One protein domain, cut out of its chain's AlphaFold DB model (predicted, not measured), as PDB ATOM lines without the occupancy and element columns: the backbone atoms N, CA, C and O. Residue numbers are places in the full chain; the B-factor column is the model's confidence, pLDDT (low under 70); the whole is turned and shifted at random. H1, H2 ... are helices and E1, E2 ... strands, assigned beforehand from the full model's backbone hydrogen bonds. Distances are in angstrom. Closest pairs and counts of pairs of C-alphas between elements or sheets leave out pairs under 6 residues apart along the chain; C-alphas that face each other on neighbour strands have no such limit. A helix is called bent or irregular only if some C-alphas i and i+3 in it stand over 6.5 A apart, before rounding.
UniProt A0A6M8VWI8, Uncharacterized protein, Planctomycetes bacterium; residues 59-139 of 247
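Overview. This is residues 59 to 139 of the 247 residues of an uncharacterized protein of Planctomycetes bacterium (UniProt A0A6M8VWI8). A narrow, twisted sheet of four strands makes one layer of a rod-shaped domain, and the long helix H1 makes the second layer, covering one face of the sheet and running along its strands. The short helix H2 sits at one end of the rod, while the long link from E2 to E3 reaches out to the other end, with Gly 80 near its tip. The printed part has 81 residues with two named helices and four named strands, in the order E1, E2, E3, H1, E4, H2; the sheet runs E1, E2, E4, E3 and is mixed, and the class is mixed, helices and strands. The whole is only just loose, close to compact, with a radius of gyration of the C-alphas of 14.3 A, and its C-alphas span 46 by 21 by 15 A along their three main axes.

Along the chain. The longest strand of the sheet, E2, is residues 68 to 74 and measures 19.7 A from first to last C-alpha. E4 is residues 119 to 123, 13.3 A long, and E3 is residues 86 to 90, 13.4 A long. E1 is residues 59 to 62, 7.8 A long, and begins at C-alpha 59 at (-6.930, -22.390, -4.120). H1 is residues 98 to 114 and measures 25.2 A, from C-alpha 98 at (-8.213, -17.997, 15.769) to C-alpha 114 at (14.634, -16.667, 5.226). It has a kink of 29 degrees near residue 106; it is neither bent nor irregular, but only just: C-alphas 102 and 105 are 6.4 A apart. H2 is residues 128 to 133, 8.5 A long, and ends at C-alpha 133 at (-18.971, -20.252, 12.683).

Arrangement. In the sheet the inner strands are E2 and E4, antiparallel at 162 degrees between their directions, with N 74 and O 120 at 2.8 A and N 72 and O 122 at 2.9 A, within hydrogen-bond range. E3, an edge strand, is parallel to E4 at 16 degrees, with N 121 and O 87 at 2.8 A. The other edge strand, E1, forms a hairpin with E2, antiparallel at 157 degrees, with N 60 and O 69 at 2.8 A. The pairing of E2 is staggered: residues 68 to 70 pair with E1, and residues 71 to 74 with E4. E1 is apart from E3 and from E4. H1 is on the sheet at a height over the sheet of 9.6 A. It lies over E4 and only just over E2, on which 3 of its 17 C-alphas fall, and it runs along the strands, at 23 degrees to E4 on the local plane. The closest C-alphas of H1 and E4 are those of Glu 108 and Ile 122, 7.4 A apart. E3, H1 and E4 form a strand-helix-strand unit, two parallel neighbour strands with a helix between them along the chain, and its crossover is right-handed. H2 only grazes the sheet, with its residues 128 to 129; the closest C-alphas of H2 and E2 are those of Pro 128 and Ile 69, 7.2 A apart. H1 and H2 are close but not clearly touching, with the C-alphas of Pro 98 and Thr 131 closest at 7.3 A; they run opposite ways at a shallow tilt of 34 degrees, only just short of steep. Every O i to N i+4 pair is within hydrogen-bond range in H2, and 10 of 13 are in H1.

Size, cuts and confidence. The two C-alphas farthest apart are those of Gly 80 and Ala 133, 46.7 A. The sheet is only just strongly twisted, with C-alphas up to 4.5 A off its best plane. The printed part has no cut. The link from E2 to E3, 11 residues, is long. The mean pLDDT of the printed part is 91.9, and residues 77 to 79 are under 70.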
ATOM      1  N   ARG A  59      -5.778 -21.637  -4.615       97.62
ATOM      2  CA  ARG A  59      -6.930 -22.390  -4.120       97.62
ATOM      3  C   ARG A  59      -6.700 -23.886  -4.350       97.62
ATOM      4  O   ARG A  59      -6.648 -24.326  -5.491       97.62
ATOM      5  N   ILE A  60      -6.632 -24.664  -3.273       97.75
ATOM      6  CA  ILE A  60      -6.459 -26.129  -3.301       97.75
ATOM      7  C   ILE A  60      -7.759 -26.899  -3.070       97.75
ATOM      8  O   ILE A  60      -7.789 -28.122  -3.181       97.75
ATOM      9  N   GLY A  61      -8.832 -26.201  -2.708       97.56
ATOM     10  CA  GLY A  61     -10.118 -26.820  -2.442       97.56
ATOM     11  C   GLY A  61     -11.191 -25.807  -2.090       97.56
ATOM     12  O   GLY A  61     -11.007 -24.589  -2.177       97.56
ATOM     13  N   THR A  62     -12.348 -26.322  -1.707       97.50
ATOM     14  CA  THR A  62     -13.495 -25.526  -1.280       97.50
ATOM     15  C   THR A  62     -14.179 -26.250  -0.130       97.50
ATOM     16  O   THR A  62     -14.278 -27.476  -0.132       97.50
ATOM     17  N   SER A  63     -14.591 -25.499   0.883       96.50
ATOM     18  CA  SER A  63     -15.317 -26.009   2.037       96.50
ATOM     19  C   SER A  63     -16.756 -26.390   1.681       96.50
ATOM     20  O   SER A  63     -17.225 -26.167   0.563       96.50
ATOM     21  N   THR A  64     -17.500 -26.926   2.650       94.75
ATOM     22  CA  THR A  64     -18.900 -27.327   2.433       94.75
ATOM     23  C   THR A  64     -19.787 -26.125   2.121       94.75
ATOM     24  O   THR A  64     -20.732 -26.233   1.347       94.75
ATOM     25  N   GLN A  65     -19.481 -24.964   2.704       94.94
ATOM     26  CA  GLN A  65     -20.221 -23.725   2.456       94.94
ATOM     27  C   GLN A  65     -19.604 -22.865   1.342       94.94
ATOM     28  O   GLN A  65     -19.871 -21.667   1.281       94.94
ATOM     29  N   GLY A  66     -18.766 -23.444   0.476       96.38
ATOM     30  CA  GLY A  66     -18.235 -22.730  -0.684       96.38
ATOM     31  C   GLY A  66     -17.041 -21.814  -0.392       96.38
ATOM     32  O   GLY A  66     -16.646 -21.045  -1.266       96.38
ATOM     33  N   ARG A  67     -16.446 -21.863   0.809       97.38
ATOM     34  CA  ARG A  67     -15.289 -21.018   1.150       97.38
ATOM     35  C   ARG A  67     -14.000 -21.613   0.588       97.38
ATOM     36  O   ARG A  67     -13.818 -22.830   0.657       97.38
ATOM     37  N   PRO A  68     -13.090 -20.797   0.036       97.62
ATOM     38  CA  PRO A  68     -11.852 -21.306  -0.533       97.62
ATOM     39  C   PRO A  68     -10.945 -21.888   0.556       97.62
ATOM     40  O   PRO A  68     -10.801 -21.309   1.630       97.62
ATOM     41  N   ILE A  69     -10.304 -23.013   0.247       98.00
ATOM     42  CA  ILE A  69      -9.156 -23.518   1.001       98.00
ATOM     43  C   ILE A  69      -7.925 -23.159   0.180       98.00
ATOM     44  O   ILE A  69      -7.801 -23.575  -0.973       98.00
ATOM     45  N   GLU A  70      -7.041 -22.354   0.756       98.25
ATOM     46  CA  GLU A  70      -5.905 -21.756   0.057       98.25
ATOM     47  C   GLU A  70      -4.580 -22.264   0.616       98.25
ATOM     48  O   GLU A  70      -4.433 -22.480   1.824       98.25
ATOM     49  N   ALA A  71      -3.593 -22.412  -0.263       97.94
ATOM     50  CA  ALA A  71      -2.241 -22.762   0.111       97.94
ATOM     51  C   ALA A  71      -1.187 -22.003  -0.700       97.94
ATOM     52  O   ALA A  71      -1.427 -21.558  -1.816       97.94
ATOM     53  N   THR A  72       0.008 -21.870  -0.139       96.38
ATOM     54  CA  THR A  72       1.176 -21.306  -0.820       96.38
ATOM     55  C   THR A  72       2.385 -22.201  -0.601       96.38
ATOM     56  O   THR A  72       2.454 -22.946   0.379       96.38
ATOM     57  N   THR A  73       3.331 -22.169  -1.536       94.56
ATOM     58  CA  THR A  73       4.586 -22.921  -1.442       94.56
ATOM     59  C   THR A  73       5.753 -21.947  -1.387       94.56
ATOM     60  O   THR A  73       5.879 -21.079  -2.249       94.56
ATOM     61  N   ILE A  74       6.616 -22.110  -0.389       93.00
ATOM     62  CA  ILE A  74       7.857 -21.351  -0.224       93.00
ATOM     63  C   ILE A  74       9.043 -22.305  -0.360       93.00
ATOM     64  O   ILE A  74       9.038 -23.407   0.189       93.00
ATOM     65  N   GLY A  75      10.079 -21.844  -1.059       88.88
ATOM     66  CA  GLY A  75      11.309 -22.590  -1.296       88.88
ATOM     67  C   GLY A  75      11.345 -23.210  -2.689       88.88
ATOM     68  O   GLY A  75      10.324 -23.578  -3.266       88.88
ATOM     69  N   MET A  76      12.552 -23.312  -3.230       70.94
ATOM     70  CA  MET A  76      12.833 -24.043  -4.459       70.94
ATOM     71  C   MET A  76      13.334 -25.410  -4.009       70.94
ATOM     72  O   MET A  76      14.231 -25.473  -3.169       70.94
ATOM     73  N   GLY A  77      12.710 -26.500  -4.464       66.31
ATOM     74  CA  GLY A  77      13.177 -27.857  -4.156       66.31
ATOM     75  C   GLY A  77      14.691 -27.993  -4.361       66.31
ATOM     76  O   GLY A  77      15.280 -27.232  -5.124       66.31
ATOM     77  N   GLY A  78      15.327 -28.910  -3.630       68.62
ATOM     78  CA  GLY A  78      16.785 -28.925  -3.481       68.62
ATOM     79  C   GLY A  78      17.550 -28.808  -4.803       68.62
ATOM     80  O   GLY A  78      17.271 -29.510  -5.773       68.62
ATOM     81  N   THR A  79      18.514 -27.891  -4.841       65.12
ATOM     82  CA  THR A  79      19.419 -27.696  -5.976       65.12
ATOM     83  C   THR A  79      20.559 -28.714  -5.912       65.12
ATOM     84  O   THR A  79      21.117 -28.945  -4.842       65.12
ATOM     85  N   GLY A  80      20.933 -29.310  -7.048       72.06
ATOM     86  CA  GLY A  80      22.133 -30.157  -7.138       72.06
ATOM     87  C   GLY A  80      21.967 -31.597  -6.638       72.06
ATOM     88  O   GLY A  80      22.889 -32.151  -6.054       72.06
ATOM     89  N   GLY A  81      20.794 -32.210  -6.827       77.06
ATOM     90  CA  GLY A  81      20.580 -33.640  -6.541       77.06
ATOM     91  C   GLY A  81      20.337 -33.986  -5.066       77.06
ATOM     92  O   GLY A  81      19.990 -35.125  -4.761       77.06
ATOM     93  N   THR A  82      20.441 -33.016  -4.153       78.38
ATOM     94  CA  THR A  82      20.048 -33.206  -2.750       78.38
ATOM     95  C   THR A  82      18.535 -33.056  -2.603       78.38
ATOM     96  O   THR A  82      17.958 -32.048  -3.008       78.38
ATOM     97  N   VAL A  83      17.871 -34.034  -1.982       81.38
ATOM     98  CA  VAL A  83      16.439 -33.943  -1.665       81.38
ATOM     99  C   VAL A  83      16.247 -32.961  -0.506       81.38
ATOM    100  O   VAL A  83      16.597 -33.260   0.634       81.38
ATOM    101  N   ALA A  84      15.683 -31.784  -0.787       86.81
ATOM    102  CA  ALA A  84      15.326 -30.830   0.262       86.81
ATOM    103  C   ALA A  84      14.188 -31.384   1.147       86.81
ATOM    104  O   ALA A  84      13.243 -31.982   0.616       86.81
ATOM    105  N   PRO A  85      14.221 -31.157   2.476       91.69
ATOM    106  CA  PRO A  85      13.114 -31.496   3.359       91.69
ATOM    107  C   PRO A  85      11.804 -30.858   2.891       91.69
ATOM    108  O   PRO A  85      11.785 -29.722   2.413       91.69
ATOM    109  N   ARG A  86      10.697 -31.582   3.065       93.69
ATOM    110  CA  ARG A  86       9.346 -31.086   2.792       93.69
ATOM    111  C   ARG A  86       8.613 -30.868   4.104       93.69
ATOM    112  O   ARG A  86       8.557 -31.774   4.930       93.69
ATOM    113  N   VAL A  87       8.051 -29.679   4.284       95.19
ATOM    114  CA  VAL A  87       7.340 -29.287   5.503       95.19
ATOM    115  C   VAL A  87       5.932 -28.830   5.133       95.19
ATOM    116  O   VAL A  87       5.764 -28.055   4.195       95.19
ATOM    117  N   LEU A  88       4.927 -29.305   5.868       97.19
ATOM    118  CA  LEU A  88       3.541 -28.852   5.752       97.19
ATOM    119  C   LEU A  88       3.164 -28.062   7.009       97.19
ATOM    120  O   LEU A  88       3.238 -28.594   8.115       97.19
ATOM    121  N   LEU A  89       2.754 -26.811   6.831       97.31
ATOM    122  CA  LEU A  89       2.156 -25.975   7.870       97.31
ATOM    123  C   LEU A  89       0.670 -25.816   7.565       97.31
ATOM    124  O   LEU A  89       0.299 -25.549   6.424       97.31
ATOM    125  N   VAL A  90      -0.177 -25.963   8.579       97.62
ATOM    126  CA  VAL A  90      -1.632 -25.864   8.435       97.62
ATOM    127  C   VAL A  90      -2.174 -24.952   9.526       97.62
ATOM    128  O   VAL A  90      -1.989 -25.235  10.709       97.62
ATOM    129  N   GLY A  91      -2.824 -23.861   9.129       97.19
ATOM    130  CA  GLY A  91      -3.609 -23.008  10.019       97.19
ATOM    131  C   GLY A  91      -5.075 -23.448  10.094       97.19
ATOM    132  O   GLY A  91      -5.570 -24.154   9.215       97.19
ATOM    133  N   GLY A  92      -5.771 -23.026  11.154       95.88
ATOM    134  CA  GLY A  92      -7.236 -23.114  11.246       95.88
ATOM    135  C   GLY A  92      -7.813 -24.532  11.180       95.88
ATOM    136  O   GLY A  92      -8.819 -24.751  10.520       95.88
ATOM    137  N   ILE A  93      -7.188 -25.528  11.819       96.50
ATOM    138  CA  ILE A  93      -7.773 -26.886  11.872       96.50
ATOM    139  C   ILE A  93      -9.079 -26.863  12.681       96.50
ATOM    140  O   ILE A  93     -10.094 -27.430  12.268       96.50
ATOM    141  N   HIS A  94      -9.062 -26.165  13.815       96.38
ATOM    142  CA  HIS A  94     -10.247 -25.877  14.609       96.38
ATOM    143  C   HIS A  94     -10.687 -24.439  14.353       96.38
ATOM    144  O   HIS A  94      -9.888 -23.507  14.419       96.38
ATOM    145  N   GLY A  95     -11.968 -24.260  14.055       95.75
ATOM    146  CA  GLY A  95     -12.512 -22.956  13.695       95.75
ATOM    147  C   GLY A  95     -12.709 -21.990  14.864       95.75
ATOM    148  O   GLY A  95     -12.902 -20.795  14.668       95.75
ATOM    149  N   ASP A  96     -12.674 -22.488  16.096       96.69
ATOM    150  CA  ASP A  96     -12.728 -21.683  17.317       96.69
ATOM    151  C   ASP A  96     -11.339 -21.332  17.879       96.69
ATOM    152  O   ASP A  96     -11.260 -20.700  18.929       96.69
ATOM    153  N   GLU A  97     -10.259 -21.673  17.166       96.56
ATOM    154  CA  GLU A  97      -8.863 -21.388  17.534       96.56
ATOM    155  C   GLU A  97      -8.256 -20.346  16.563       96.56
ATOM    156  O   GLU A  97      -7.514 -20.687  15.631       96.56
ATOM    157  N   PRO A  98      -8.587 -19.046  16.721       94.38
ATOM    158  CA  PRO A  98      -8.213 -17.997  15.769       94.38
ATOM    159  C   PRO A  98      -6.702 -17.727  15.700       94.38
ATOM    160  O   PRO A  98      -6.226 -17.118  14.737       94.38
ATOM    161  N   GLU A  99      -5.934 -18.143  16.707       95.50
ATOM    162  CA  GLU A  99      -4.491 -17.927  16.805       95.50
ATOM    163  C   GLU A  99      -3.753 -18.576  15.633       95.50
ATOM    164  O   GLU A  99      -2.837 -17.969  15.071       95.50
ATOM    165  N   GLY A 100      -4.179 -19.777  15.224       92.38
ATOM    166  CA  GLY A 100      -3.568 -20.511  14.119       92.38
ATOM    167  C   GLY A 100      -3.688 -19.757  12.794       92.38
ATOM    168  O   GLY A 100      -2.690 -19.577  12.097       92.38
ATOM    169  N   GLY A 101      -4.887 -19.256  12.480       91.19
ATOM    170  CA  GLY A 101      -5.138 -18.479  11.262       91.19
ATOM    171  C   GLY A 101      -4.396 -17.140  11.246       91.19
ATOM    172  O   GLY A 101      -3.772 -16.792  10.250       91.19
ATOM    173  N   ARG A 102      -4.375 -16.408  12.369       92.06
ATOM    174  CA  ARG A 102      -3.662 -15.116  12.465       92.06
ATOM    175  C   ARG A 102      -2.144 -15.264  12.359       92.06
ATOM    176  O   ARG A 102      -1.476 -14.404  11.791       92.06
ATOM    177  N   THR A 103      -1.598 -16.348  12.906       96.25
ATOM    178  CA  THR A 103      -0.149 -16.589  12.915       96.25
ATOM    179  C   THR A 103       0.362 -17.030  11.544       96.25
ATOM    180  O   THR A 103       1.514 -16.755  11.204       96.25
ATOM    181  N   ILE A 104      -0.478 -17.675  10.725       96.44
ATOM    182  CA  ILE A 104      -0.032 -18.282   9.467       96.44
ATOM    183  C   ILE A 104       0.482 -17.250   8.457       96.44
ATOM    184  O   ILE A 104       1.512 -17.486   7.831       96.44
ATOM    185  N   ASP A 105      -0.164 -16.084   8.350       93.50
ATOM    186  CA  ASP A 105       0.260 -15.019   7.434       93.50
ATOM    187  C   ASP A 105       1.586 -14.376   7.883       93.50
ATOM    188  O   ASP A 105       2.389 -13.961   7.047       93.50
ATOM    189  N   ALA A 106       1.843 -14.310   9.195       94.31
ATOM    190  CA  ALA A 106       3.105 -13.809   9.741       94.31
ATOM    191  C   ALA A 106       4.252 -14.808   9.525       94.31
ATOM    192  O   ALA A 106       5.353 -14.417   9.134       94.31
ATOM    193  N   VAL A 107       3.988 -16.104   9.725       95.75
ATOM    194  CA  VAL A 107       4.960 -17.175   9.455       95.75
ATOM    195  C   VAL A 107       5.279 -17.258   7.963       95.75
ATOM    196  O   VAL A 107       6.446 -17.375   7.602       95.75
ATOM    197  N   GLU A 108       4.274 -17.144   7.094       95.12
ATOM    198  CA  GLU A 108       4.445 -17.079   5.637       95.12
ATOM    199  C   GLU A 108       5.368 -15.923   5.238       95.12
ATOM    200  O   GLU A 108       6.379 -16.144   4.563       95.12
ATOM    201  N   ALA A 109       5.086 -14.717   5.737       93.00
ATOM    202  CA  ALA A 109       5.900 -13.539   5.471       93.00
ATOM    203  C   ALA A 109       7.346 -13.724   5.960       93.00
ATOM    204  O   ALA A 109       8.289 -13.451   5.219       93.00
ATOM    205  N   TYR A 110       7.531 -14.249   7.174       93.25
ATOM    206  CA  TYR A 110       8.852 -14.508   7.743       93.25
ATOM    207  C   TYR A 110       9.641 -15.549   6.937       93.25
ATOM    208  O   TYR A 110      10.803 -15.324   6.598       93.25
ATOM    209  N   LEU A 111       9.009 -16.656   6.541       93.19
ATOM    210  CA  LEU A 111       9.653 -17.704   5.748       93.19
ATOM    211  C   LEU A 111      10.114 -17.202   4.375       93.19
ATOM    212  O   LEU A 111      11.158 -17.644   3.891       93.19
ATOM    213  N   ARG A 112       9.405 -16.244   3.759       90.44
ATOM    214  CA  ARG A 112       9.875 -15.611   2.513       90.44
ATOM    215  C   ARG A 112      11.184 -14.845   2.691       90.44
ATOM    216  O   ARG A 112      11.984 -14.822   1.758       90.44
ATOM    217  N   THR A 113      11.419 -14.255   3.864       90.12
ATOM    218  CA  THR A 113      12.679 -13.543   4.155       90.12
ATOM    219  C   THR A 113      13.853 -14.500   4.351       90.12
ATOM    220  O   THR A 113      14.973 -14.182   3.963       90.12
ATOM    221  N   LEU A 114      13.594 -15.696   4.892       86.88
ATOM    222  CA  LEU A 114      14.634 -16.667   5.226       86.88
ATOM    223  C   LEU A 114      15.117 -17.511   4.043       86.88
ATOM    224  O   LEU A 114      16.202 -18.074   4.135       86.88
ATOM    225  N   ARG A 115      14.321 -17.639   2.969       79.56
ATOM    226  CA  ARG A 115      14.587 -18.561   1.843       79.56
ATOM    227  C   ARG A 115      14.991 -19.964   2.342       79.56
ATOM    228  O   ARG A 115      16.147 -20.360   2.198       79.56
ATOM    229  N   PRO A 116      14.064 -20.715   2.962       77.06
ATOM    230  CA  PRO A 116      14.398 -21.964   3.634       77.06
ATOM    231  C   PRO A 116      15.074 -22.956   2.681       77.06
ATOM    232  O   PRO A 116      14.636 -23.131   1.545       77.06
ATOM    233  N   GLY A 117      16.070 -23.692   3.182       87.69
ATOM    234  CA  GLY A 117      16.641 -24.874   2.512       87.69
ATOM    235  C   GLY A 117      15.682 -26.077   2.468       87.69
ATOM    236  O   GLY A 117      16.119 -27.223   2.474       87.69
ATOM    237  N   ALA A 118      14.376 -25.816   2.498       91.44
ATOM    238  CA  ALA A 118      13.284 -26.773   2.541       91.44
ATOM    239  C   ALA A 118      12.135 -26.266   1.663       91.44
ATOM    240  O   ALA A 118      11.944 -25.061   1.499       91.44
ATOM    241  N   THR A 119      11.332 -27.188   1.138       92.94
ATOM    242  CA  THR A 119      10.065 -26.853   0.484       92.94
ATOM    243  C   THR A 119       8.968 -26.827   1.538       92.94
ATOM    244  O   THR A 119       8.625 -27.864   2.107       92.94
ATOM    245  N   VAL A 120       8.413 -25.649   1.802       95.19
ATOM    246  CA  VAL A 120       7.356 -25.455   2.794       95.19
ATOM    247  C   VAL A 120       6.034 -25.206   2.080       95.19
ATOM    248  O   VAL A 120       5.888 -24.201   1.388       95.19
ATOM    249  N   ARG A 121       5.062 -26.104   2.250       96.25
ATOM    250  CA  ARG A 121       3.669 -25.888   1.835       96.25
ATOM    251  C   ARG A 121       2.891 -25.374   3.038       96.25
ATOM    252  O   ARG A 121       2.948 -25.972   4.108       96.25
ATOM    253  N   ILE A 122       2.169 -24.278   2.864       97.44
ATOM    254  CA  ILE A 122       1.401 -23.628   3.924       97.44
ATOM    255  C   ILE A 122      -0.058 -23.615   3.496       97.44
ATOM    256  O   ILE A 122      -0.358 -23.062   2.447       97.44
ATOM    257  N   VAL A 123      -0.948 -24.203   4.292       98.06
ATOM    258  CA  VAL A 123      -2.405 -24.094   4.143       98.06
ATOM    259  C   VAL A 123      -2.891 -23.029   5.115       98.06
ATOM    260  O   VAL A 123      -2.629 -23.133   6.314       98.06
ATOM    261  N   ARG A 124      -3.570 -22.000   4.601       97.44
ATOM    262  CA  ARG A 124      -3.972 -20.830   5.396       97.44
ATOM    263  C   ARG A 124      -4.995 -21.189   6.473       97.44
ATOM    264  O   ARG A 124      -4.781 -20.905   7.647       97.44
ATOM    265  N   ASP A 125      -6.089 -21.810   6.054       97.62
ATOM    266  CA  ASP A 125      -7.194 -22.226   6.914       97.62
ATOM    267  C   ASP A 125      -7.774 -23.537   6.369       97.62
ATOM    268  O   ASP A 125      -8.285 -23.582   5.248       97.62
ATOM    269  N   ALA A 126      -7.641 -24.620   7.136       97.12
ATOM    270  CA  ALA A 126      -8.152 -25.935   6.763       97.12
ATOM    271  C   ALA A 126      -9.641 -26.133   7.093       97.12
ATOM    272  O   ALA A 126     -10.255 -27.066   6.573       97.12
ATOM    273  N   ASN A 127     -10.237 -25.275   7.926       97.19
ATOM    274  CA  ASN A 127     -11.637 -25.350   8.327       97.19
ATOM    275  C   ASN A 127     -12.312 -23.965   8.271       97.19
ATOM    276  O   ASN A 127     -12.866 -23.501   9.273       97.19
ATOM    277  N   PRO A 128     -12.368 -23.323   7.088       97.25
ATOM    278  CA  PRO A 128     -12.904 -21.967   6.964       97.25
ATOM    279  C   PRO A 128     -14.399 -21.867   7.314       97.25
ATOM    280  O   PRO A 128     -14.885 -20.793   7.672       97.25
ATOM    281  N   ASP A 129     -15.145 -22.975   7.254       96.56
ATOM    282  CA  ASP A 129     -16.535 -23.025   7.728       96.56
ATOM    283  C   ASP A 129     -16.614 -22.973   9.254       96.56
ATOM    284  O   ASP A 129     -17.425 -22.224   9.799       96.56
ATOM    285  N   GLY A 130     -15.754 -23.732   9.941       96.06
ATOM    286  CA  GLY A 130     -15.622 -23.663  11.389       96.06
ATOM    287  C   GLY A 130     -15.164 -22.280  11.840       96.06
ATOM    288  O   GLY A 130     -15.728 -21.750  12.793       96.06
ATOM    289  N   THR A 131     -14.186 -21.682  11.152       96.88
ATOM    290  CA  THR A 131     -13.671 -20.335  11.455       96.88
ATOM    291  C   THR A 131     -14.780 -19.291  11.381       96.88
ATOM    292  O   THR A 131     -14.974 -18.503  12.308       96.88
ATOM    293  N   ALA A 132     -15.574 -19.322  10.308       96.50
ATOM    294  CA  ALA A 132     -16.714 -18.425  10.147       96.50
ATOM    295  C   ALA A 132     -17.801 -18.644  11.215       96.50
ATOM    296  O   ALA A 132     -18.454 -17.689  11.630       96.50
ATOM    297  N   ALA A 133     -17.988 -19.887  11.665       96.19
ATOM    298  CA  ALA A 133     -18.971 -20.252  12.683       96.19
ATOM    299  C   ALA A 133     -18.450 -20.158  14.131       96.19
ATOM    300  O   ALA A 133     -19.235 -20.366  15.055       96.19
ATOM    301  N   ARG A 134     -17.155 -19.864  14.343       96.19
ATOM    302  CA  ARG A 134     -16.457 -19.967  15.641       96.19
ATOM    303  C   ARG A 134     -16.703 -21.312  16.327       96.19
ATOM    304  O   ARG A 134     -17.093 -21.369  17.492       96.19
ATOM    305  N   SER A 135     -16.509 -22.399  15.586       95.19
ATOM    306  CA  SER A 135     -16.729 -23.755  16.087       95.19
ATOM    307  C   SER A 135     -15.542 -24.671  15.823       95.19
ATOM    308  O   SER A 135     -15.029 -24.716  14.704       95.19
ATOM    309  N   ARG A 136     -15.191 -25.501  16.811       94.25
ATOM    310  CA  ARG A 136     -14.146 -26.531  16.685       94.25
ATOM    311  C   ARG A 136     -14.326 -27.454  15.485       94.25
ATOM    312  O   ARG A 136     -13.366 -27.772  14.791       94.25
ATOM    313  N   HIS A 137     -15.552 -27.908  15.254       90.56
ATOM    314  CA  HIS A 137     -15.851 -28.920  14.246       90.56
ATOM    315  C   HIS A 137     -16.189 -28.280  12.903       90.56
ATOM    316  O   HIS A 137     -16.812 -27.220  12.847       90.56
ATOM    317  N   SER A 138     -15.835 -28.959  11.812       78.25
ATOM    318  CA  SER A 138     -16.432 -28.653  10.514       78.25
ATOM    319  C   SER A 138     -17.930 -28.975  10.554       78.25
ATOM    320  O   SER A 138     -18.363 -29.907  11.240       78.25
ATOM    321  N   ARG A 139     -18.748 -28.203   9.831       70.75
ATOM    322  CA  ARG A 139     -20.215 -28.358   9.842       70.75
ATOM    323  C   ARG A 139     -20.656 -29.721   9.297       70.75
ATOM    324  O   ARG A 139     -21.702 -30.236   9.688       70.75
TER     325      ARG A 139